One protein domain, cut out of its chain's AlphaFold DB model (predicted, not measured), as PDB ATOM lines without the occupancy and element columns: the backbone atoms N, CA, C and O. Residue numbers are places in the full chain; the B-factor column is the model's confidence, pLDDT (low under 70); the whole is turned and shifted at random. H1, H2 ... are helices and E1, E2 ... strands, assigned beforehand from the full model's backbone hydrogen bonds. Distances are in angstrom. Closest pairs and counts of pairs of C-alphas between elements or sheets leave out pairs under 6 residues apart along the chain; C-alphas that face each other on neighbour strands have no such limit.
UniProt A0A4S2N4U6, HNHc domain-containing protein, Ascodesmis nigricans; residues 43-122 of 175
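Overview. This is residues 43 to 122 of the 175 residues of the protein "HNHc domain-containing protein" of Ascodesmis nigricans (UniProt A0A4S2N4U6). H1 packs on a ribbon of two antiparallel strands, E1 and E2; H2 and H3 lie at one end of the elongated whole. Of 80 printed residues, under half are in named elements, in order H1, E1, H2, H3, E2, class mixed. It is compact, radius of gyration of the C-alphas 13.2 A, spanning 40 by 25 by 22 A.

Arrangement. Start at H1, residues 46 to 56: its closest C-alphas to E2, residues 116 to 120, are Val 52 and Gly 116, 5.9 A. E1, residues 77 to 81, is antiparallel to E2; N 78 and O 119, 2.8 A, are within hydrogen-bond range. H2, residues 85 to 93, is close but not clearly touching H3, residues 96 to 99, closest C-alphas Trp 91 and Glu 97, 7.0 A. Every O i to N i+4 pair is within range in H1, 3 of 5 in H2.

Along the chain. Find C-alpha 46 at (-18.116, -53.796, -48.345), whence H1 runs 15.6 A; E2 ends at C-alpha 120, (-2.917, -44.504, -50.806).

Size, cuts and confidence. Links H1 to E1 and H3 to E2 are long; pLDDT is under 70 at residues 43 to 44 and 105 to 107.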
ATOM      1  N   THR A  43     -13.026 -60.185 -49.074       44.84
ATOM      2  CA  THR A  43     -14.296 -59.967 -48.377       44.84
ATOM      3  C   THR A  43     -14.173 -59.186 -47.064       44.84
ATOM      4  O   THR A  43     -14.987 -59.373 -46.165       44.84
ATOM      5  N   LEU A  44     -13.252 -58.218 -46.938       55.47
ATOM      6  CA  LEU A  44     -13.514 -57.127 -45.976       55.47
ATOM      7  C   LEU A  44     -14.954 -56.626 -46.213       55.47
ATOM      8  O   LEU A  44     -15.291 -56.392 -47.384       55.47
ATOM      9  N   PRO A  45     -15.798 -56.442 -45.176       72.50
ATOM     10  CA  PRO A  45     -17.191 -56.079 -45.389       72.50
ATOM     11  C   PRO A  45     -17.248 -54.840 -46.278       72.50
ATOM     12  O   PRO A  45     -16.633 -53.818 -45.969       72.50
ATOM     13  N   ILE A  46     -17.953 -54.922 -47.410       75.56
ATOM     14  CA  ILE A  46     -18.116 -53.796 -48.345       75.56
ATOM     15  C   ILE A  46     -18.530 -52.535 -47.567       75.56
ATOM     16  O   ILE A  46     -18.006 -51.453 -47.820       75.56
ATOM     17  N   ALA A  47     -19.366 -52.706 -46.539       81.44
ATOM     18  CA  ALA A  47     -19.758 -51.667 -45.595       81.44
ATOM     19  C   ALA A  47     -18.575 -50.984 -44.881       81.44
ATOM     20  O   ALA A  47     -18.533 -49.759 -44.858       81.44
ATOM     21  N   PHE A  48     -17.589 -51.732 -44.371       86.69
ATOM     22  CA  PHE A  48     -16.392 -51.155 -43.745       86.69
ATOM     23  C   PHE A  48     -15.608 -50.311 -44.748       86.69
ATOM     24  O   PHE A  48     -15.334 -49.139 -44.504       86.69
ATOM     25  N   ARG A  49     -15.296 -50.877 -45.924       87.88
ATOM     26  CA  ARG A  49     -14.516 -50.161 -46.949       87.88
ATOM     27  C   ARG A  49     -15.224 -48.882 -47.392       87.88
ATOM     28  O   ARG A  49     -14.571 -47.855 -47.551       87.88
ATOM     29  N   HIS A  50     -16.537 -48.941 -47.605       88.12
ATOM     30  CA  HIS A  50     -17.341 -47.772 -47.956       88.12
ATOM     31  C   HIS A  50     -17.384 -46.749 -46.817       88.12
ATOM     32  O   HIS A  50     -17.115 -45.576 -47.061       88.12
ATOM     33  N   GLY A  51     -17.614 -47.191 -45.580       87.94
ATOM     34  CA  GLY A  51     -17.665 -46.319 -44.410       87.94
ATOM     35  C   GLY A  51     -16.352 -45.576 -44.156       87.94
ATOM     36  O   GLY A  51     -16.375 -44.377 -43.894       87.94
ATOM     37  N   VAL A  52     -15.207 -46.252 -44.296       90.38
ATOM     38  CA  VAL A  52     -13.874 -45.630 -44.175       90.38
ATOM     39  C   VAL A  52     -13.629 -44.630 -45.309       90.38
ATOM     40  O   VAL A  52     -13.181 -43.513 -45.074       90.38
ATOM     41  N   ARG A  53     -13.982 -44.986 -46.552       92.50
ATOM     42  CA  ARG A  53     -13.857 -44.092 -47.717       92.50
ATOM     43  C   ARG A  53     -14.676 -42.812 -47.569       92.50
ATOM     44  O   ARG A  53     -14.166 -41.735 -47.873       92.50
ATOM     45  N   GLU A  54     -15.922 -42.939 -47.121       87.75
ATOM     46  CA  GLU A  54     -16.832 -41.817 -46.875       87.75
ATOM     47  C   GLU A  54     -16.360 -40.931 -45.721       87.75
ATOM     48  O   GLU A  54     -16.510 -39.713 -45.797       87.75
ATOM     49  N   CYS A  55     -15.769 -41.523 -44.680       87.19
ATOM     50  CA  CYS A  55     -15.237 -40.777 -43.542       87.19
ATOM     51  C   CYS A  55     -13.980 -39.979 -43.914       87.19
ATOM     52  O   CYS A  55     -13.884 -38.792 -43.604       87.19
ATOM     53  N   ASP A  56     -13.029 -40.620 -44.597       89.31
ATOM     54  CA  ASP A  56     -11.685 -40.063 -44.748       89.31
ATOM     55  C   ASP A  56     -11.529 -39.217 -46.015       89.31
ATOM     56  O   ASP A  56     -10.955 -38.127 -45.973       89.31
ATOM     57  N   GLY A  57     -11.981 -39.713 -47.177       87.31
ATOM     58  CA  GLY A  57     -11.871 -39.024 -48.476       87.31
ATOM     59  C   GLY A  57     -10.444 -38.684 -48.960       87.31
ATOM     60  O   GLY A  57     -10.265 -38.139 -50.055       87.31
ATOM     61  N   LYS A  58      -9.411 -38.996 -48.173       87.31
ATOM     62  CA  LYS A  58      -7.994 -38.705 -48.419       87.31
ATOM     63  C   LYS A  58      -7.113 -39.781 -47.790       87.31
ATOM     64  O   LYS A  58      -7.538 -40.469 -46.874       87.31
ATOM     65  N   CYS A  59      -5.870 -39.885 -48.245       85.56
ATOM     66  CA  CYS A  59      -4.861 -40.700 -47.577       85.56
ATOM     67  C   CYS A  59      -4.578 -40.078 -46.204       85.56
ATOM     68  O   CYS A  59      -4.105 -38.941 -46.148       85.56
ATOM     69  N   VAL A  60      -4.862 -40.795 -45.118       83.12
ATOM     70  CA  VAL A  60      -4.715 -40.271 -43.751       83.12
ATOM     71  C   VAL A  60      -3.255 -39.936 -43.446       83.12
ATOM     72  O   VAL A  60      -2.975 -38.868 -42.911       83.12
ATOM     73  N   MET A  61      -2.323 -40.790 -43.874       78.25
ATOM     74  CA  MET A  61      -0.891 -40.610 -43.604       78.25
ATOM     75  C   MET A  61      -0.262 -39.465 -44.406       78.25
ATOM     76  O   MET A  61       0.570 -38.726 -43.892       78.25
ATOM     77  N   MET A  62      -0.640 -39.315 -45.678       78.62
ATOM     78  CA  MET A  62       0.003 -38.359 -46.595       78.62
ATOM     79  C   MET A  62      -0.809 -37.071 -46.792       78.62
ATOM     80  O   MET A  62      -0.348 -36.138 -47.443       78.62
ATOM     81  N   GLY A  63      -2.055 -37.025 -46.313       81.94
ATOM     82  CA  GLY A  63      -2.986 -35.912 -46.531       81.94
ATOM     83  C   GLY A  63      -3.487 -35.753 -47.975       81.94
ATOM     84  O   GLY A  63      -4.174 -34.779 -48.279       81.94
ATOM     85  N   ILE A  64      -3.170 -36.687 -48.878       86.25
ATOM     86  CA  ILE A  64      -3.503 -36.597 -50.308       86.25
ATOM     87  C   ILE A  64      -4.993 -36.883 -50.522       86.25
ATOM     88  O   ILE A  64      -5.452 -38.009 -50.343       86.25
ATOM     89  N   VAL A  65      -5.748 -35.866 -50.940       91.19
ATOM     90  CA  VAL A  65      -7.195 -35.965 -51.205       91.19
ATOM     91  C   VAL A  65      -7.482 -36.802 -52.453       91.19
ATOM     92  O   VAL A  65      -6.921 -36.544 -53.524       91.19
ATOM     93  N   ASN A  66      -8.428 -37.742 -52.356       92.19
ATOM     94  CA  ASN A  66      -8.921 -38.474 -53.518       92.19
ATOM     95  C   ASN A  66      -9.890 -37.603 -54.334       92.19
ATOM     96  O   ASN A  66     -11.106 -37.642 -54.156       92.19
ATOM     97  N   ARG A  67      -9.364 -36.853 -55.305       92.62
ATOM     98  CA  ARG A  67     -10.182 -36.013 -56.202       92.62
ATOM     99  C   ARG A  67     -11.184 -36.799 -57.056       92.62
ATOM    100  O   ARG A  67     -12.091 -36.196 -57.618       92.62
ATOM    101  N   ARG A  68     -11.023 -38.121 -57.183       90.19
ATOM    102  CA  ARG A  68     -11.923 -38.989 -57.958       90.19
ATOM    103  C   ARG A  68     -12.999 -39.665 -57.097       90.19
ATOM    104  O   ARG A  68     -13.865 -40.339 -57.656       90.19
ATOM    105  N   ALA A  69     -12.996 -39.447 -55.777       89.88
ATOM    106  CA  ALA A  69     -14.025 -39.947 -54.863       89.88
ATOM    107  C   ALA A  69     -15.464 -39.571 -55.280       89.88
ATOM    108  O   ALA A  69     -16.315 -40.461 -55.244       89.88
ATOM    109  N   PRO A  70     -15.760 -38.346 -55.779       89.44
ATOM    110  CA  PRO A  70     -17.109 -37.994 -56.243       89.44
ATOM    111  C   PRO A  70     -17.614 -38.838 -57.424       89.44
ATOM    112  O   PRO A  70     -18.816 -38.935 -57.644       89.44
ATOM    113  N   HIS A  71     -16.709 -39.464 -58.179       90.00
ATOM    114  CA  HIS A  71     -17.031 -40.380 -59.277       90.00
ATOM    115  C   HIS A  71     -17.012 -41.853 -58.834       90.00
ATOM    116  O   HIS A  71     -16.914 -42.748 -59.671       90.00
ATOM    117  N   GLY A  72     -17.006 -42.120 -57.524       85.94
ATOM    118  CA  GLY A  72     -16.937 -43.471 -56.966       85.94
ATOM    119  C   GLY A  72     -15.622 -44.202 -57.255       85.94
ATOM    120  O   GLY A  72     -15.551 -45.420 -57.107       85.94
ATOM    121  N   THR A  73     -14.573 -43.493 -57.682       87.75
ATOM    122  CA  THR A  73     -13.304 -44.115 -58.075       87.75
ATOM    123  C   THR A  73     -12.316 -44.111 -56.912       87.75
ATOM    124  O   THR A  73     -11.868 -43.056 -56.461       87.75
ATOM    125  N   TRP A  74     -11.927 -45.310 -56.480       86.88
ATOM    126  CA  TRP A  74     -11.056 -45.539 -55.318       86.88
ATOM    127  C   TRP A  74      -9.860 -46.448 -55.624       86.88
ATOM    128  O   TRP A  74      -9.221 -46.937 -54.708       86.88
ATOM    129  N   SER A  75      -9.537 -46.694 -56.896       81.38
ATOM    130  CA  SER A  75      -8.519 -47.679 -57.310       81.38
ATOM    131  C   SER A  75      -7.095 -47.415 -56.804       81.38
ATOM    132  O   SER A  75      -6.264 -48.310 -56.853       81.38
ATOM    133  N   SER A  76      -6.808 -46.203 -56.331       84.75
ATOM    134  CA  SER A  76      -5.520 -45.814 -55.734       84.75
ATOM    135  C   SER A  76      -5.592 -45.658 -54.213       84.75
ATOM    136  O   SER A  76      -4.648 -45.157 -53.614       84.75
ATOM    137  N   PHE A  77      -6.705 -46.054 -53.588       88.12
ATOM    138  CA  PHE A  77      -6.938 -45.913 -52.155       88.12
ATOM    139  C   PHE A  77      -7.501 -47.201 -51.550       88.12
ATOM    140  O   PHE A  77      -8.492 -47.765 -52.026       88.12
ATOM    141  N   GLU A  78      -6.908 -47.630 -50.446       88.31
ATOM    142  CA  GLU A  78      -7.259 -48.850 -49.728       88.31
ATOM    143  C   GLU A  78      -7.643 -48.529 -48.289       88.31
ATOM    144  O   GLU A  78      -7.009 -47.704 -47.638       88.31
ATOM    145  N   ALA A  79      -8.708 -49.171 -47.811       88.75
ATOM    146  CA  ALA A  79      -9.078 -49.129 -46.405       88.75
ATOM    147  C   ALA A  79      -8.330 -50.251 -45.680       88.75
ATOM    148  O   ALA A  79      -8.414 -51.408 -46.099       88.75
ATOM    149  N   ALA A  80      -7.628 -49.901 -44.612       87.25
ATOM    150  CA  ALA A  80      -6.899 -50.824 -43.757       87.25
ATOM    151  C   ALA A  80      -7.448 -50.741 -42.334       87.25
ATOM    152  O   ALA A  80      -7.771 -49.649 -41.866       87.25
ATOM    153  N   HIS A  81      -7.539 -51.874 -41.641       86.56
ATOM    154  CA  HIS A  81      -7.857 -51.864 -40.220       86.56
ATOM    155  C   HIS A  81      -6.684 -51.319 -39.397       86.56
ATOM    156  O   HIS A  81      -5.519 -51.569 -39.715       86.56
ATOM    157  N   ILE A  82      -6.994 -50.575 -38.334       85.62
ATOM    158  CA  ILE A  82      -6.016 -50.119 -37.340       85.62
ATOM    159  C   ILE A  82      -5.632 -51.305 -36.459       85.62
ATOM    160  O   ILE A  82      -4.457 -51.660 -36.371       85.62
ATOM    161  N   PHE A  83      -6.632 -51.937 -35.840       83.75
ATOM    162  CA  PHE A  83      -6.455 -53.183 -35.117       83.75
ATOM    163  C   PHE A  83      -6.582 -54.375 -36.080       83.75
ATOM    164  O   PHE A  83      -7.600 -54.484 -36.767       83.75
ATOM    165  N   PRO A  84      -5.581 -55.268 -36.143       81.31
ATOM    166  CA  PRO A  84      -5.586 -56.403 -37.059       81.31
ATOM    167  C   PRO A  84      -6.707 -57.393 -36.724       81.31
ATOM    168  O   PRO A  84      -6.831 -57.832 -35.580       81.31
ATOM    169  N   LEU A  85      -7.483 -57.792 -37.736       80.75
ATOM    170  CA  LEU A  85      -8.550 -58.786 -37.574       80.75
ATOM    171  C   LEU A  85      -7.999 -60.165 -37.185       80.75
ATOM    172  O   LEU A  85      -8.665 -60.920 -36.489       80.75
ATOM    173  N   GLU A  86      -6.761 -60.482 -37.567       76.56
ATOM    174  CA  GLU A  86      -6.116 -61.755 -37.237       76.56
ATOM    175  C   GLU A  86      -5.897 -61.938 -35.722       76.56
ATOM    176  O   GLU A  86      -5.687 -63.058 -35.260       76.56
ATOM    177  N   LYS A  87      -5.952 -60.848 -34.940       76.62
ATOM    178  CA  LYS A  87      -5.813 -60.864 -33.475       76.62
ATOM    179  C   LYS A  87      -7.141 -60.595 -32.750       76.62
ATOM    180  O   LYS A  87      -7.132 -60.043 -31.655       76.62
ATOM    181  N   GLU A  88      -8.281 -60.984 -33.325       80.19
ATOM    182  CA  GLU A  88      -9.616 -60.798 -32.718       80.19
ATOM    183  C   GLU A  88      -9.722 -61.361 -31.287       80.19
ATOM    184  O   GLU A  88     -10.281 -60.720 -30.406       80.19
ATOM    185  N   SER A  89      -9.070 -62.489 -30.994       79.75
ATOM    186  CA  SER A  89      -9.021 -63.031 -29.626       79.75
ATOM    187  C   SER A  89      -8.464 -62.035 -28.600       79.75
ATOM    188  O   SER A  89      -8.947 -61.969 -27.472       79.75
ATOM    189  N   TRP A  90      -7.488 -61.212 -28.996       81.38
ATOM    190  CA  TRP A  90      -6.926 -60.166 -28.141       81.38
ATOM    191  C   TRP A  90      -7.869 -58.971 -28.012       81.38
ATOM    192  O   TRP A  90      -7.893 -58.336 -26.957       81.38
ATOM    193  N   TRP A  91      -8.630 -58.667 -29.066       82.94
ATOM    194  CA  TRP A  91      -9.657 -57.627 -29.053       82.94
ATOM    195  C   TRP A  91     -10.710 -57.893 -27.982       82.94
ATOM    196  O   TRP A  91     -11.016 -56.992 -27.192       82.94
ATOM    197  N   ASP A  92     -11.188 -59.133 -27.919       84.94
ATOM    198  CA  ASP A  92     -12.176 -59.573 -26.937       84.94
ATOM    199  C   ASP A  92     -11.575 -59.643 -25.530       84.94
ATOM    200  O   ASP A  92     -12.114 -59.043 -24.598       84.94
ATOM    201  N   GLU A  93     -10.427 -60.316 -25.374       84.56
ATOM    202  CA  GLU A  93      -9.761 -60.500 -24.075       84.56
ATOM    203  C   GLU A  93      -9.482 -59.164 -23.379       84.56
ATOM    204  O   GLU A  93      -9.700 -59.013 -22.176       84.56
ATOM    205  N   HIS A  94      -9.036 -58.166 -24.145       81.31
ATOM    206  CA  HIS A  94      -8.681 -56.858 -23.612       81.31
ATOM    207  C   HIS A  94      -9.822 -55.847 -23.696       81.31
ATOM    208  O   HIS A  94      -9.612 -54.696 -23.304       81.31
ATOM    209  N   ASN A  95     -11.010 -56.245 -24.167       85.44
ATOM    210  CA  ASN A  95     -12.182 -55.389 -24.334       85.44
ATOM    211  C   ASN A  95     -11.833 -54.078 -25.068       85.44
ATOM    212  O   ASN A  95     -12.053 -52.975 -24.550       85.44
ATOM    213  N   TYR A  96     -11.202 -54.186 -26.242       86.88
ATOM    214  CA  TYR A  96     -10.846 -53.015 -27.057       86.88
ATOM    215  C   TYR A  96     -12.062 -52.370 -27.725       86.88
ATOM    216  O   TYR A  96     -12.034 -51.176 -28.025       86.88
ATOM    217  N   GLU A  97     -13.175 -53.098 -27.839       88.06
ATOM    218  CA  GLU A  97     -14.449 -52.558 -28.318       88.06
ATOM    219  C   GLU A  97     -14.959 -51.343 -27.524       88.06
ATOM    220  O   GLU A  97     -15.751 -50.550 -28.044       88.06
ATOM    221  N   ARG A  98     -14.490 -51.153 -26.281       90.44
ATOM    222  CA  ARG A  98     -14.807 -49.982 -25.448       90.44
ATOM    223  C   ARG A  98     -14.376 -48.653 -26.071       90.44
ATOM    224  O   ARG A  98     -14.925 -47.619 -25.711       90.44
ATOM    225  N   TRP A  99     -13.366 -48.669 -26.945       87.56
ATOM    226  CA  TRP A  99     -12.841 -47.474 -27.615       87.56
ATOM    227  C   TRP A  99     -13.560 -47.169 -28.933       87.56
ATOM    228  O   TRP A  99     -13.301 -46.138 -29.549       87.56
ATOM    229  N   ILE A 100     -14.470 -48.046 -29.359       89.25
ATOM    230  CA  ILE A 100     -15.316 -47.840 -30.530       89.25
ATOM    231  C   ILE A 100     -16.658 -47.269 -30.071       89.25
ATOM    232  O   ILE A 100     -17.443 -47.939 -29.388       89.25
ATOM    233  N   GLU A 101     -16.909 -46.023 -30.470       88.75
ATOM    234  CA  GLU A 101     -18.141 -45.277 -30.181       88.75
ATOM    235  C   GLU A 101     -19.262 -45.576 -31.181       88.75
ATOM    236  O   GLU A 101     -20.408 -45.201 -30.958       88.75
ATOM    237  N   ASP A 102     -18.939 -46.229 -32.293       80.31
ATOM    238  CA  ASP A 102     -19.872 -46.581 -33.348       80.31
ATOM    239  C   ASP A 102     -21.001 -47.450 -32.788       80.31
ATOM    240  O   ASP A 102     -20.802 -48.584 -32.349       80.31
ATOM    241  N   VAL A 103     -22.199 -46.871 -32.783       73.94
ATOM    242  CA  VAL A 103     -23.431 -47.493 -32.291       73.94
ATOM    243  C   VAL A 103     -24.254 -48.108 -33.419       73.94
ATOM    244  O   VAL A 103     -25.432 -48.404 -33.209       73.94
ATOM    245  N   THR A 104     -23.682 -48.270 -34.620       71.69
ATOM    246  CA  THR A 104     -24.395 -48.866 -35.755       71.69
ATOM    247  C   THR A 104     -24.881 -50.274 -35.379       71.69
ATOM    248  O   THR A 104     -24.060 -51.166 -35.155       71.69
ATOM    249  N   PRO A 105     -26.206 -50.508 -35.283       65.62
ATOM    250  CA  PRO A 105     -26.722 -51.785 -34.803       65.62
ATOM    251  C   PRO A 105     -26.352 -52.926 -35.753       65.62
ATOM    252  O   PRO A 105     -26.554 -52.815 -36.961       65.62
ATOM    253  N   GLY A 106     -25.855 -54.036 -35.203       67.25
ATOM    254  CA  GLY A 106     -25.533 -55.242 -35.974       67.25
ATOM    255  C   GLY A 106     -24.236 -55.171 -36.786       67.25
ATOM    256  O   GLY A 106     -23.995 -56.070 -37.586       67.25
ATOM    257  N   VAL A 107     -23.415 -54.133 -36.599       67.88
ATOM    258  CA  VAL A 107     -22.039 -54.095 -37.110       67.88
ATOM    259  C   VAL A 107     -21.102 -54.523 -35.990       67.88
ATOM    260  O   VAL A 107     -21.081 -53.899 -34.928       67.88
ATOM    261  N   ASP A 108     -20.312 -55.567 -36.236       81.88
ATOM    262  CA  ASP A 108     -19.230 -55.944 -35.330       81.88
ATOM    263  C   ASP A 108     -18.275 -54.761 -35.180       81.88
ATOM    264  O   ASP A 108     -17.812 -54.189 -36.173       81.88
ATOM    265  N   LYS A 109     -17.969 -54.373 -33.942       86.25
ATOM    266  CA  LYS A 109     -17.153 -53.180 -33.668       86.25
ATOM    267  C   LYS A 109     -15.734 -53.281 -34.237       86.25
ATOM    268  O   LYS A 109     -15.133 -52.249 -34.532       86.25
ATOM    269  N   THR A 110     -15.236 -54.495 -34.475       85.69
ATOM    270  CA  THR A 110     -13.993 -54.770 -35.219       85.69
ATOM    271  C   THR A 110     -14.041 -54.232 -36.655       85.69
ATOM    272  O   THR A 110     -13.023 -53.781 -37.178       85.69
ATOM    273  N   ASN A 111     -15.227 -54.192 -37.267       86.31
ATOM    274  CA  ASN A 111     -15.509 -53.645 -38.595       86.31
ATOM    275  C   ASN A 111     -16.118 -52.235 -38.557       86.31
ATOM    276  O   ASN A 111     -16.631 -51.754 -39.572       86.31
ATOM    277  N   SER A 112     -16.056 -51.546 -37.414       88.69
ATOM    278  CA  SER A 112     -16.390 -50.127 -37.372       88.69
ATOM    279  C   SER A 112     -15.412 -49.328 -38.232       88.69
ATOM    280  O   SER A 112     -14.204 -49.572 -38.223       88.69
ATOM    281  N   ARG A 113     -15.916 -48.291 -38.906       89.12
ATOM    282  CA  ARG A 113     -15.071 -47.313 -39.608       89.12
ATOM    283  C   ARG A 113     -14.056 -46.624 -38.687       89.12
ATOM    284  O   ARG A 113     -13.024 -46.187 -39.173       89.12
ATOM    285  N   GLN A 114     -14.322 -46.546 -37.377       88.19
ATOM    286  CA  GLN A 114     -13.370 -46.005 -36.395       88.19
ATOM    287  C   GLN A 114     -12.145 -46.904 -36.197       88.19
ATOM    288  O   GLN A 114     -11.111 -46.422 -35.749       88.19
ATOM    289  N   ASN A 115     -12.239 -48.186 -36.558       89.19
ATOM    290  CA  ASN A 115     -11.106 -49.104 -36.608       89.19
ATOM    291  C   ASN A 115     -10.454 -49.134 -38.004       89.19
ATOM    292  O   ASN A 115      -9.770 -50.095 -38.345       89.19
ATOM    293  N   GLY A 116     -10.687 -48.129 -38.851       89.25
ATOM    294  CA  GLY A 116     -10.199 -48.095 -40.224       89.25
ATOM    295  C   GLY A 116      -9.432 -46.824 -40.563       89.25
ATOM    296  O   GLY A 116      -9.680 -45.763 -40.000       89.25
ATOM    297  N   LEU A 117      -8.509 -46.946 -41.514       89.50
ATOM    298  CA  LEU A 117      -7.774 -45.841 -42.123       89.50
ATOM    299  C   LEU A 117      -7.792 -45.980 -43.640       89.50
ATOM    300  O   LEU A 117      -7.548 -47.065 -44.175       89.50
ATOM    301  N   LEU A 118      -8.012 -44.872 -44.344       89.56
ATOM    302  CA  LEU A 118      -7.831 -44.807 -45.787       89.56
ATOM    303  C   LEU A 118      -6.385 -44.434 -46.139       89.56
ATOM    304  O   LEU A 118      -5.882 -43.368 -45.778       89.56
ATOM    305  N   LEU A 119      -5.719 -45.287 -46.911       88.00
ATOM    306  CA  LEU A 119      -4.336 -45.114 -47.345       88.00
ATOM    307  C   LEU A 119      -4.252 -45.075 -48.865       88.00
ATOM    308  O   LEU A 119      -5.067 -45.679 -49.558       88.00
ATOM    309  N   GLN A 120      -3.248 -44.380 -49.394       86.25
ATOM    310  CA  GLN A 120      -2.917 -44.504 -50.806       86.25
ATOM    311  C   GLN A 120      -2.288 -45.880 -51.046       86.25
ATOM    312  O   GLN A 120      -1.342 -46.261 -50.357       86.25
ATOM    313  N   ALA A 121      -2.819 -46.617 -52.016       82.12
ATOM    314  CA  ALA A 121      -2.248 -47.884 -52.444       82.12
ATOM    315  C   ALA A 121      -0.846 -47.653 -53.022       82.12
ATOM    316  O   ALA A 121      -0.608 -46.653 -53.708       82.12
ATOM    317  N   LEU A 122       0.072 -48.587 -52.763       77.62
ATOM    318  CA  LEU A 122       1.358 -48.584 -53.453       77.62
ATOM    319  C   LEU A 122       1.150 -48.750 -54.958       77.62
ATOM    320  O   LEU A 122       0.177 -49.371 -55.398       77.62
TER     321      LEU A 122